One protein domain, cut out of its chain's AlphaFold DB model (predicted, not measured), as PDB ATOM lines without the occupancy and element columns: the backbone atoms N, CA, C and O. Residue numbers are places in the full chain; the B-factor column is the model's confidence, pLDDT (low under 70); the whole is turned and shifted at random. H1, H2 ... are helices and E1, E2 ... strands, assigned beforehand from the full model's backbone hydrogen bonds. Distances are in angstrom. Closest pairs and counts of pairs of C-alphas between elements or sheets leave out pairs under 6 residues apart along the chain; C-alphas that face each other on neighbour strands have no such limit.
ATOM      1  N   GLU A   3     -18.816 -24.862 101.056       96.12
ATOM      2  CA  GLU A   3     -17.456 -24.751 100.535       96.12
ATOM      3  C   GLU A   3     -17.284 -25.500  99.212       96.12
ATOM      4  O   GLU A   3     -17.823 -26.591  99.036       96.12
ATOM      5  N   SER A   4     -16.477 -24.941  98.313       96.69
ATOM      6  CA  SER A   4     -15.931 -25.629  97.145       96.69
ATOM      7  C   SER A   4     -14.465 -25.247  96.948       96.69
ATOM      8  O   SER A   4     -14.072 -24.111  97.220       96.69
ATOM      9  N   ILE A   5     -13.659 -26.196  96.477       96.94
ATOM     10  CA  ILE A   5     -12.280 -25.966  96.049       96.94
ATOM     11  C   ILE A   5     -12.163 -26.513  94.630       96.94
ATOM     12  O   ILE A   5     -12.133 -27.727  94.431       96.94
ATOM     13  N   ASP A   6     -12.113 -25.618  93.647       96.69
ATOM     14  CA  ASP A   6     -12.003 -25.995  92.240       96.69
ATOM     15  C   ASP A   6     -10.565 -25.809  91.745       96.69
ATOM     16  O   ASP A   6     -10.112 -24.692  91.490       96.69
ATOM     17  N   LYS A   7      -9.839 -26.923  91.628       96.00
ATOM     18  CA  LYS A   7      -8.441 -26.959  91.167       96.00
ATOM     19  C   LYS A   7      -8.297 -27.064  89.650       96.00
ATOM     20  O   LYS A   7      -7.180 -27.147  89.150       96.00
ATOM     21  N   ARG A   8      -9.400 -27.116  88.900       95.50
ATOM     22  CA  ARG A   8      -9.326 -27.285  87.446       95.50
ATOM     23  C   ARG A   8      -8.712 -26.034  86.809       95.50
ATOM     24  O   ARG A   8      -9.101 -24.924  87.186       95.50
ATOM     25  N   PRO A   9      -7.837 -26.171  85.797       95.75
ATOM     26  CA  PRO A   9      -7.215 -25.023  85.138       95.75
ATOM     27  C   PRO A   9      -8.226 -23.991  84.624       95.75
ATOM     28  O   PRO A   9      -8.028 -22.792  84.819       95.75
ATOM     29  N   GLN A  10      -9.364 -24.433  84.066       95.88
ATOM     30  CA  GLN A  10     -10.404 -23.505  83.605       95.88
ATOM     31  C   GLN A  10     -11.035 -22.674  84.732       95.88
ATOM     32  O   GLN A  10     -11.511 -21.568  84.486       95.88
ATOM     33  N   ALA A  11     -11.057 -23.182  85.966       96.62
ATOM     34  CA  ALA A  11     -11.599 -22.455  87.107       96.62
ATOM     35  C   ALA A  11     -10.648 -21.345  87.545       96.62
ATOM     36  O   ALA A  11     -11.086 -20.213  87.740       96.62
ATOM     37  N   VAL A  12      -9.350 -21.655  87.623       97.44
ATOM     38  CA  VAL A  12      -8.294 -20.677  87.920       97.44
ATOM     39  C   VAL A  12      -8.259 -19.594  86.843       97.44
ATOM     40  O   VAL A  12      -8.339 -18.415  87.173       97.44
ATOM     41  N   ALA A  13      -8.244 -19.977  85.562       97.38
ATOM     42  CA  ALA A  13      -8.280 -19.029  84.449       97.38
ATOM     43  C   ALA A  13      -9.510 -18.110  84.520       97.38
ATOM     44  O   ALA A  13      -9.385 -16.894  84.411       97.38
ATOM     45  N   ARG A  14     -10.695 -18.666  84.799       96.88
ATOM     46  CA  ARG A  14     -11.929 -17.886  84.968       96.88
ATOM     47  C   ARG A  14     -11.887 -16.943  86.174       96.88
ATOM     48  O   ARG A  14     -12.440 -15.853  86.097       96.88
ATOM     49  N   ALA A  15     -11.272 -17.348  87.284       97.38
ATOM     50  CA  ALA A  15     -11.161 -16.511  88.479       97.38
ATOM     51  C   ALA A  15     -10.192 -15.333  88.295       97.38
ATOM     52  O   ALA A  15     -10.381 -14.290  88.919       97.38
ATOM     53  N   LEU A  16      -9.171 -15.504  87.450       98.25
ATOM     54  CA  LEU A  16      -8.184 -14.473  87.126       98.25
ATOM     55  C   LEU A  16      -8.577 -13.619  85.919       98.25
ATOM     56  O   LEU A  16      -8.032 -12.528  85.748       98.25
ATOM     57  N   ALA A  17      -9.537 -14.088  85.118       97.19
ATOM     58  CA  ALA A  17     -10.009 -13.394  83.936       97.19
ATOM     59  C   ALA A  17     -10.389 -11.933  84.254       97.19
ATOM     60  O   ALA A  17     -11.050 -11.656  85.259       97.19
ATOM     61  N   PRO A  18      -9.987 -10.987  83.393       97.06
ATOM     62  CA  PRO A  18      -9.403 -11.190  82.069       97.06
ATOM     63  C   PRO A  18      -7.867 -11.306  82.078       97.06
ATOM     64  O   PRO A  18      -7.243 -11.311  81.021       97.06
ATOM     65  N   TYR A  19      -7.235 -11.383  83.250       98.25
ATOM     66  CA  TYR A  19      -5.789 -11.521  83.360       98.25
ATOM     67  C   TYR A  19      -5.343 -12.985  83.316       98.25
ATOM     68  O   TYR A  19      -6.101 -13.903  83.632       98.25
ATOM     69  N   GLN A  20      -4.086 -13.200  82.934       97.38
ATOM     70  CA  GLN A  20      -3.446 -14.508  82.980       97.38
ATOM     71  C   GLN A  20      -2.742 -14.727  84.323       97.38
ATOM     72  O   GLN A  20      -2.397 -13.780  85.032       97.38
ATOM     73  N   MET A  21      -2.509 -15.997  84.656       97.19
ATOM     74  CA  MET A  21      -1.609 -16.377  85.741       97.19
ATOM     75  C   MET A  21      -0.207 -15.821  85.475       97.19
ATOM     76  O   MET A  21       0.362 -16.081  84.417       97.19
ATOM     77  N   GLU A  22       0.374 -15.121  86.447       97.06
ATOM     78  CA  GLU A  22       1.774 -14.720  86.359       97.06
ATOM     79  C   GLU A  22       2.712 -15.897  86.653       97.06
ATOM     80  O   GLU A  22       2.641 -16.521  87.720       97.06
ATOM     81  N   LYS A  23       3.651 -16.147  85.740       95.88
ATOM     82  CA  LYS A  23       4.691 -17.173  85.869       95.88
ATOM     83  C   LYS A  23       6.083 -16.551  85.942       95.88
ATOM     84  O   LYS A  23       6.355 -15.468  85.437       95.88
ATOM     85  N   GLU A  24       7.001 -17.207  86.630       92.69
ATOM     86  CA  GLU A  24       8.406 -16.820  86.625       92.69
ATOM     87  C   GLU A  24       9.030 -17.095  85.254       92.69
ATOM     88  O   GLU A  24       9.141 -18.247  84.849       92.69
ATOM     89  N   ALA A  25       9.522 -16.055  84.577       90.06
ATOM     90  CA  ALA A  25      10.066 -16.161  83.221       90.06
ATOM     91  C   ALA A  25      11.187 -17.205  83.057       90.06
ATOM     92  O   ALA A  25      11.307 -17.830  82.012       90.06
ATOM     93  N   ARG A  26      12.015 -17.411  84.093       90.75
ATOM     94  CA  ARG A  26      13.137 -18.365  84.041       90.75
ATOM     95  C   ARG A  26      12.728 -19.810  84.306       90.75
ATOM     96  O   ARG A  26      13.374 -20.719  83.804       90.75
ATOM     97  N   THR A  27      11.729 -20.023  85.157       93.19
ATOM     98  CA  THR A  27      11.409 -21.353  85.702       93.19
ATOM     99  C   THR A  27      10.061 -21.881  85.219       93.19
ATOM    100  O   THR A  27       9.765 -23.055  85.416       93.19
ATOM    101  N   GLY A  28       9.216 -21.020  84.645       92.00
ATOM    102  CA  GLY A  28       7.828 -21.319  84.303       92.00
ATOM    103  C   GLY A  28       6.920 -21.543  85.517       92.00
ATOM    104  O   GLY A  28       5.738 -21.838  85.340       92.00
ATOM    105  N   LYS A  29       7.438 -21.414  86.747       93.88
ATOM    106  CA  LYS A  29       6.668 -21.658  87.969       93.88
ATOM    107  C   LYS A  29       5.656 -20.548  88.195       93.88
ATOM    108  O   LYS A  29       5.969 -19.368  88.044       93.88
ATOM    109  N   SER A  30       4.456 -20.923  88.609       95.25
ATOM    110  CA  SER A  30       3.420 -19.953  88.947       95.25
ATOM    111  C   SER A  30       3.770 -19.179  90.201       95.25
ATOM    112  O   SER A  30       4.202 -19.741  91.208       95.25
ATOM    113  N   ARG A  31       3.548 -17.868  90.136       94.75
ATOM    114  CA  ARG A  31       3.799 -16.968  91.262       94.75
ATOM    115  C   ARG A  31       2.717 -17.058  92.322       94.75
ATOM    116  O   ARG A  31       2.990 -16.782  93.486       94.75
ATOM    117  N   TRP A  32       1.495 -17.401  91.923       97.31
ATOM    118  CA  TRP A  32       0.323 -17.357  92.789       97.31
ATOM    119  C   TRP A  32      -0.121 -18.764  93.169       97.31
ATOM    120  O   TRP A  32      -0.316 -19.635  92.321       97.31
ATOM    121  N   LEU A  33      -0.349 -18.970  94.462       97.62
ATOM    122  CA  LEU A  33      -0.749 -20.256  95.019       97.62
ATOM    123  C   LEU A  33      -2.142 -20.686  94.558       97.62
ATOM    124  O   LEU A  33      -2.443 -21.866  94.655       97.62
ATOM    125  N   ILE A  34      -2.967 -19.789  94.000       97.75
ATOM    126  CA  ILE A  34      -4.282 -20.142  93.436       97.75
ATOM    127  C   ILE A  34      -4.197 -21.218  92.339       97.75
ATOM    128  O   ILE A  34      -5.148 -21.981  92.197       97.75
ATOM    129  N   GLU A  35      -3.074 -21.357  91.616       96.56
ATOM    130  CA  GLU A  35      -2.903 -22.469  90.661       96.56
ATOM    131  C   GLU A  35      -2.865 -23.834  91.364       96.56
ATOM    132  O   GLU A  35      -3.491 -24.792  90.919       96.56
ATOM    133  N   ARG A  36      -2.150 -23.911  92.492       95.81
ATOM    134  CA  ARG A  36      -1.971 -25.132  93.292       95.81
ATOM    135  C   ARG A  36      -3.169 -25.396  94.207       95.81
ATOM    136  O   ARG A  36      -3.637 -26.530  94.339       95.81
ATOM    137  N   ASP A  37      -3.626 -24.349  94.883       96.44
ATOM    138  CA  ASP A  37      -4.661 -24.403  95.915       96.44
ATOM    139  C   ASP A  37      -6.060 -24.484  95.299       96.44
ATOM    140  O   ASP A  37      -6.975 -25.020  95.923       96.44
ATOM    141  N   GLY A  38      -6.206 -24.025  94.055       97.00
ATOM    142  CA  GLY A  38      -7.477 -23.907  93.362       97.00
ATOM    143  C   GLY A  38      -8.270 -22.677  93.790       97.00
ATOM    144  O   GLY A  38      -7.902 -21.922  94.697       97.00
ATOM    145  N   VAL A  39      -9.405 -22.485  93.127       97.75
ATOM    146  CA  VAL A  39     -10.367 -21.439  93.464       97.75
ATOM    147  C   VAL A  39     -11.175 -21.896  94.669       97.75
ATOM    148  O   VAL A  39     -12.019 -22.787  94.566       97.75
ATOM    149  N   VAL A  40     -10.936 -21.267  95.816       97.31
ATOM    150  CA  VAL A  40     -11.638 -21.579  97.065       97.31
ATOM    151  C   VAL A  40     -12.883 -20.707  97.162       97.31
ATOM    152  O   VAL A  40     -12.795 -19.484  97.094       97.31
ATOM    153  N   LYS A  41     -14.055 -21.313  97.309       96.44
ATOM    154  CA  LYS A  41     -15.342 -20.647  97.542       96.44
ATOM    155  C   LYS A  41     -15.832 -21.054  98.920       96.44
ATOM    156  O   LYS A  41     -16.023 -22.240  99.160       96.44
ATOM    157  N   ARG A  42     -16.036 -20.094  99.822       95.75
ATOM    158  CA  ARG A  42     -16.550 -20.330 101.180       95.75
ATOM    159  C   ARG A  42     -17.617 -19.304 101.512       95.75
ATOM    160  O   ARG A  42     -17.460 -18.131 101.188       95.75
ATOM    161  N   ALA A  43     -18.705 -19.753 102.123       95.88
ATOM    162  CA  ALA A  43     -19.718 -18.879 102.702       95.88
ATOM    163  C   ALA A  43     -20.474 -19.595 103.832       95.88
ATOM    164  O   ALA A  43     -20.683 -20.814 103.816       95.88
ATOM    165  N   ARG A  44     -20.874 -18.835 104.845       96.00
ATOM    166  CA  ARG A  44     -21.635 -19.289 106.013       96.00
ATOM    167  C   ARG A  44     -23.087 -18.847 105.855       96.00
ATOM    168  O   ARG A  44     -23.353 -17.729 105.427       96.00
ATOM    169  N   TYR A  45     -24.005 -19.752 106.176       94.75
ATOM    170  CA  TYR A  45     -25.447 -19.564 106.027       94.75
ATOM    171  C   TYR A  45     -26.154 -20.119 107.255       94.75
ATOM    172  O   TYR A  45     -25.716 -21.144 107.795       94.75
ATOM    173  N   ARG A  46     -27.276 -19.499 107.627       92.56
ATOM    174  CA  ARG A  46     -28.259 -20.106 108.525       92.56
ATOM    175  C   ARG A  46     -29.132 -21.068 107.724       92.56
ATOM    176  O   ARG A  46     -29.565 -20.754 106.616       92.56
ATOM    177  N   VAL A  47     -29.368 -22.248 108.288       94.19
ATOM    178  CA  VAL A  47     -30.345 -23.212 107.770       94.19
ATOM    179  C   VAL A  47     -31.680 -22.899 108.435       94.19
ATOM    180  O   VAL A  47     -31.757 -22.916 109.658       94.19
ATOM    181  N   LEU A  48     -32.702 -22.597 107.636       94.50
ATOM    182  CA  LEU A  48     -34.056 -22.290 108.108       94.50
ATOM    183  C   LEU A  48     -34.925 -23.542 108.226       94.50
ATOM    184  O   LEU A  48     -35.722 -23.658 109.146       94.50
ATOM    185  N   ALA A  49     -34.764 -24.485 107.297       96.38
ATOM    186  CA  ALA A  49     -35.523 -25.728 107.286       96.38
ATOM    187  C   ALA A  49     -34.706 -26.865 106.673       96.38
ATOM    188  O   ALA A  49     -33.808 -26.644 105.851       96.38
ATOM    189  N   ARG A  50     -35.049 -28.094 107.065       96.44
ATOM    190  CA  ARG A  50     -34.537 -29.324 106.468       96.44
ATOM    191  C   ARG A  50     -35.693 -30.262 106.159       96.44
ATOM    192  O   ARG A  50     -36.405 -30.680 107.063       96.44
ATOM    193  N   GLU A  51     -35.784 -30.668 104.900       97.38
ATOM    194  CA  GLU A  51     -36.724 -31.681 104.423       97.38
ATOM    195  C   GLU A  51     -35.932 -32.782 103.714       97.38
ATOM    196  O   GLU A  51     -35.485 -32.625 102.576       97.38
ATOM    197  N   GLY A  52     -35.672 -33.881 104.426       95.25
ATOM    198  CA  GLY A  52     -34.785 -34.945 103.953       95.25
ATOM    199  C   GLY A  52     -33.376 -34.422 103.641       95.25
ATOM    200  O   GLY A  52     -32.632 -34.025 104.548       95.25
ATOM    201  N   ASN A  53     -33.028 -34.414 102.350       92.69
ATOM    202  CA  ASN A  53     -31.749 -33.926 101.816       92.69
ATOM    203  C   ASN A  53     -31.819 -32.490 101.262       92.69
ATOM    204  O   ASN A  53     -30.830 -31.993 100.723       92.69
ATOM    205  N   ARG A  54     -32.966 -31.810 101.391       94.50
ATOM    206  CA  ARG A  54     -33.141 -30.411 100.993       94.50
ATOM    207  C   ARG A  54     -32.930 -29.498 102.199       94.50
ATOM    208  O   ARG A  54     -33.543 -29.704 103.244       94.50
ATOM    209  N   LEU A  55     -32.072 -28.492 102.043       94.12
ATOM    210  CA  LEU A  55     -31.877 -27.423 103.022       94.12
ATOM    211  C   LEU A  55     -32.405 -26.109 102.453       94.12
ATOM    212  O   LEU A  55     -32.039 -25.731 101.341       94.12
ATOM    213  N   THR A  56     -33.202 -25.400 103.244       94.94
ATOM    214  CA  THR A  56     -33.583 -24.013 102.964       94.94
ATOM    215  C   THR A  56     -32.620 -23.097 103.710       94.94
ATOM    216  O   THR A  56     -32.448 -23.238 104.922       94.94
ATOM    217  N   LEU A  57     -31.956 -22.188 102.996       93.38
ATOM    218  CA  LEU A  57     -30.982 -21.248 103.560       93.38
ATOM    219  C   LEU A  57     -31.621 -19.877 103.781       93.38
ATOM    220  O   LEU A  57     -32.549 -19.508 103.069       93.38
ATOM    221  N   SER A  58     -31.089 -19.107 104.730       89.12
ATOM    222  CA  SER A  58     -31.565 -17.746 105.017       89.12
ATOM    223  C   SER A  58     -31.290 -16.732 103.909       89.12
ATOM    224  O   SER A  58     -31.866 -15.651 103.921       89.12
ATOM    225  N   LEU A  59     -30.385 -17.053 102.981       87.62
ATOM    226  CA  LEU A  59     -29.947 -16.177 101.902       87.62
ATOM    227  C   LEU A  59     -29.655 -16.994 100.634       87.62
ATOM    228  O   LEU A  59     -29.293 -18.173 100.745       87.62
ATOM    229  N   PRO A  60     -29.751 -16.376  99.440       89.12
ATOM    230  CA  PRO A  60     -29.311 -16.992  98.196       89.12
ATOM    231  C   PRO A  60     -27.848 -17.433  98.259       89.12
ATOM    232  O   PRO A  60     -27.014 -16.807  98.916       89.12
ATOM    233  N   VAL A  61     -27.518 -18.507  97.539       91.06
ATOM    234  CA  VAL A  61     -26.132 -18.971  97.430       91.06
ATOM    235  C   VAL A  61     -25.317 -17.934  96.662       91.06
ATOM    236  O   VAL A  61     -25.556 -17.699  95.484       91.06
ATOM    237  N   VAL A  62     -24.336 -17.341  97.341       90.25
ATOM    238  CA  VAL A  62     -23.587 -16.176  96.854       90.25
ATOM    239  C   VAL A  62     -22.507 -16.504  95.820       90.25
ATOM    240  O   VAL A  62     -22.041 -15.640  95.090       90.25
ATOM    241  N   HIS A  63     -22.084 -17.765  95.757       92.94
ATOM    242  CA  HIS A  63     -21.064 -18.204  94.811       92.94
ATOM    243  C   HIS A  63     -21.716 -18.823  93.580       92.94
ATOM    244  O   HIS A  63     -22.522 -19.748  93.696       92.94
ATOM    245  N   GLU A  64     -21.284 -18.387  92.397       90.44
ATOM    246  CA  GLU A  64     -21.592 -19.076  91.143       90.44
ATOM    247  C   GLU A  64     -21.193 -20.556  91.226       90.44
ATOM    248  O   GLU A  64     -20.154 -20.904  91.801       90.44
ATOM    249  N   ARG A  65     -21.993 -21.425  90.606       90.81
ATOM    250  CA  ARG A  65     -21.750 -22.870  90.538       90.81
ATOM    251  C   ARG A  65     -21.474 -23.265  89.101       90.81
ATOM    252  O   ARG A  65     -22.237 -22.901  88.211       90.81
ATOM    253  N   PHE A  66     -20.413 -24.033  88.888       91.69
ATOM    254  CA  PHE A  66     -20.038 -24.502  87.556       91.69
ATOM    255  C   PHE A  66     -20.157 -26.026  87.442       91.69
ATOM    256  O   PHE A  66     -19.925 -26.727  88.431       91.69
ATOM    257  N   PRO A  67     -20.469 -26.566  86.247       90.69
ATOM    258  CA  PRO A  67     -20.485 -28.009  86.021       90.69
ATOM    259  C   PRO A  67     -19.188 -28.670  86.498       90.69
ATOM    260  O   PRO A  67     -18.095 -28.157  86.249       90.69
ATOM    261  N   GLY A  68     -19.304 -29.794  87.210       88.12
ATOM    262  CA  GLY A  68     -18.175 -30.548  87.766       88.12
ATOM    263  C   GLY A  68     -17.513 -29.947  89.014       88.12
ATOM    264  O   GLY A  68     -16.558 -30.537  89.513       88.12
ATOM    265  N   GLU A  69     -17.984 -28.806  89.537       92.81
ATOM    266  CA  GLU A  69     -17.561 -28.343  90.865       92.81
ATOM    267  C   GLU A  69     -18.137 -29.242  91.956       92.81
ATOM    268  O   GLU A  69     -19.339 -29.505  91.995       92.81
ATOM    269  N   GLN A  70     -17.278 -29.661  92.882       93.56
ATOM    270  CA  GLN A  70     -17.690 -30.393  94.073       93.56
ATOM    271  C   GLN A  70     -17.951 -29.413  95.212       93.56
ATOM    272  O   GLN A  70     -17.148 -28.510  95.466       93.56
ATOM    273  N   TRP A  71     -19.074 -29.599  95.900       95.00
ATOM    274  CA  TRP A  71     -19.503 -28.752  97.006       95.00
ATOM    275  C   TRP A  71     -19.648 -29.579  98.276       95.00
ATOM    276  O   TRP A  71     -20.232 -30.659  98.271       95.00
ATOM    277  N   ARG A  72     -19.142 -29.039  99.382       95.00
ATOM    278  CA  ARG A  72     -19.261 -29.610 100.718       95.00
ATOM    279  C   ARG A  72     -20.086 -28.689 101.599       95.00
ATOM    280  O   ARG A  72     -19.880 -27.476 101.622       95.00
ATOM    281  N   ILE A  73     -20.972 -29.289 102.384       93.88
ATOM    282  CA  ILE A  73     -21.661 -28.614 103.480       93.88
ATOM    283  C   ILE A  73     -21.054 -29.123 104.782       93.88
ATOM    284  O   ILE A  73     -21.081 -30.317 105.064       93.88
ATOM    285  N   ALA A  74     -20.499 -28.212 105.573       94.31
ATOM    286  CA  ALA A  74     -19.998 -28.490 106.911       94.31
ATOM    287  C   ALA A  74     -20.873 -27.773 107.941       94.31
ATOM    288  O   ALA A  74     -21.107 -26.561 107.838       94.31
TER     289      ALA A  74
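This is residues 3 to 74 of the 339 residues of the protein "DUF4955 domain-containing protein" of Cobetia sp. ICG0124 (UniProt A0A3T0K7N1). A small antiparallel sheet of three strands, E2 - E1 - E5, forms the middle of a long, thin model; the separate hairpin E3 and E4 makes one end, and two short helices, H1 and H2, sit toward the other, where residues 24 to 29 of their link stick out. The 72 printed residues hold, in chain order, E1, H1, H2, E2, E3, E4 and E5, a mixed class with 33 residues in named elements, under half. The whole is loose, with a radius of gyration of the C-alphas of 16.1 A, and a rod spanning 55 by 20 by 19 A.

E1, residues 3 to 6, is the inner strand. It is antiparallel to the edge strand E2, residues 39 to 43, at 171 degrees, with N 41 and O 4 2.8 A apart, within hydrogen-bond range. The other edge strand, E5, residues 71 to 73, is antiparallel to E1 at 160 degrees, with N 72 and O 3 at 2.8 A. H1, residues 9 to 16, only grazes this sheet; its closest C-alphas to E2 are those of Val 12 and Val 39, 6.0 A apart. H2, residues 34 to 37, also only grazes it, and only just touches H1, with 3 pairs of C-alphas within 8 A, the closest Val 12 and Glu 35 at 6.3 A. In H1 every O i to N i+4 pair is within hydrogen-bond range; H2 is too short for one. E3, residues 47 to 51, and E4, residues 54 to 57, form an antiparallel hairpin at 163 degrees, with N 48 and O 56 at 2.8 A. E2 and E3 are apart.

E1 begins at C-alpha 3, (-17.456, -24.751, 100.535), and is 10.0 A long. E2 measures 13.4 A, E3 11.1 A, H1 10.8 A, E4 9.8 A, E5 6.8 A and H2 4.9 A. E5 ends at C-alpha 73, (-21.661, -28.614, 103.480).

The C-alphas farthest apart, of Arg 26 and Glu 51, are 55.5 A apart. The links H1 to H2 and E4 to E5 are long, with 17 and 13 residues. The printed part has no cut, and no printed residue is under 70 in pLDDT.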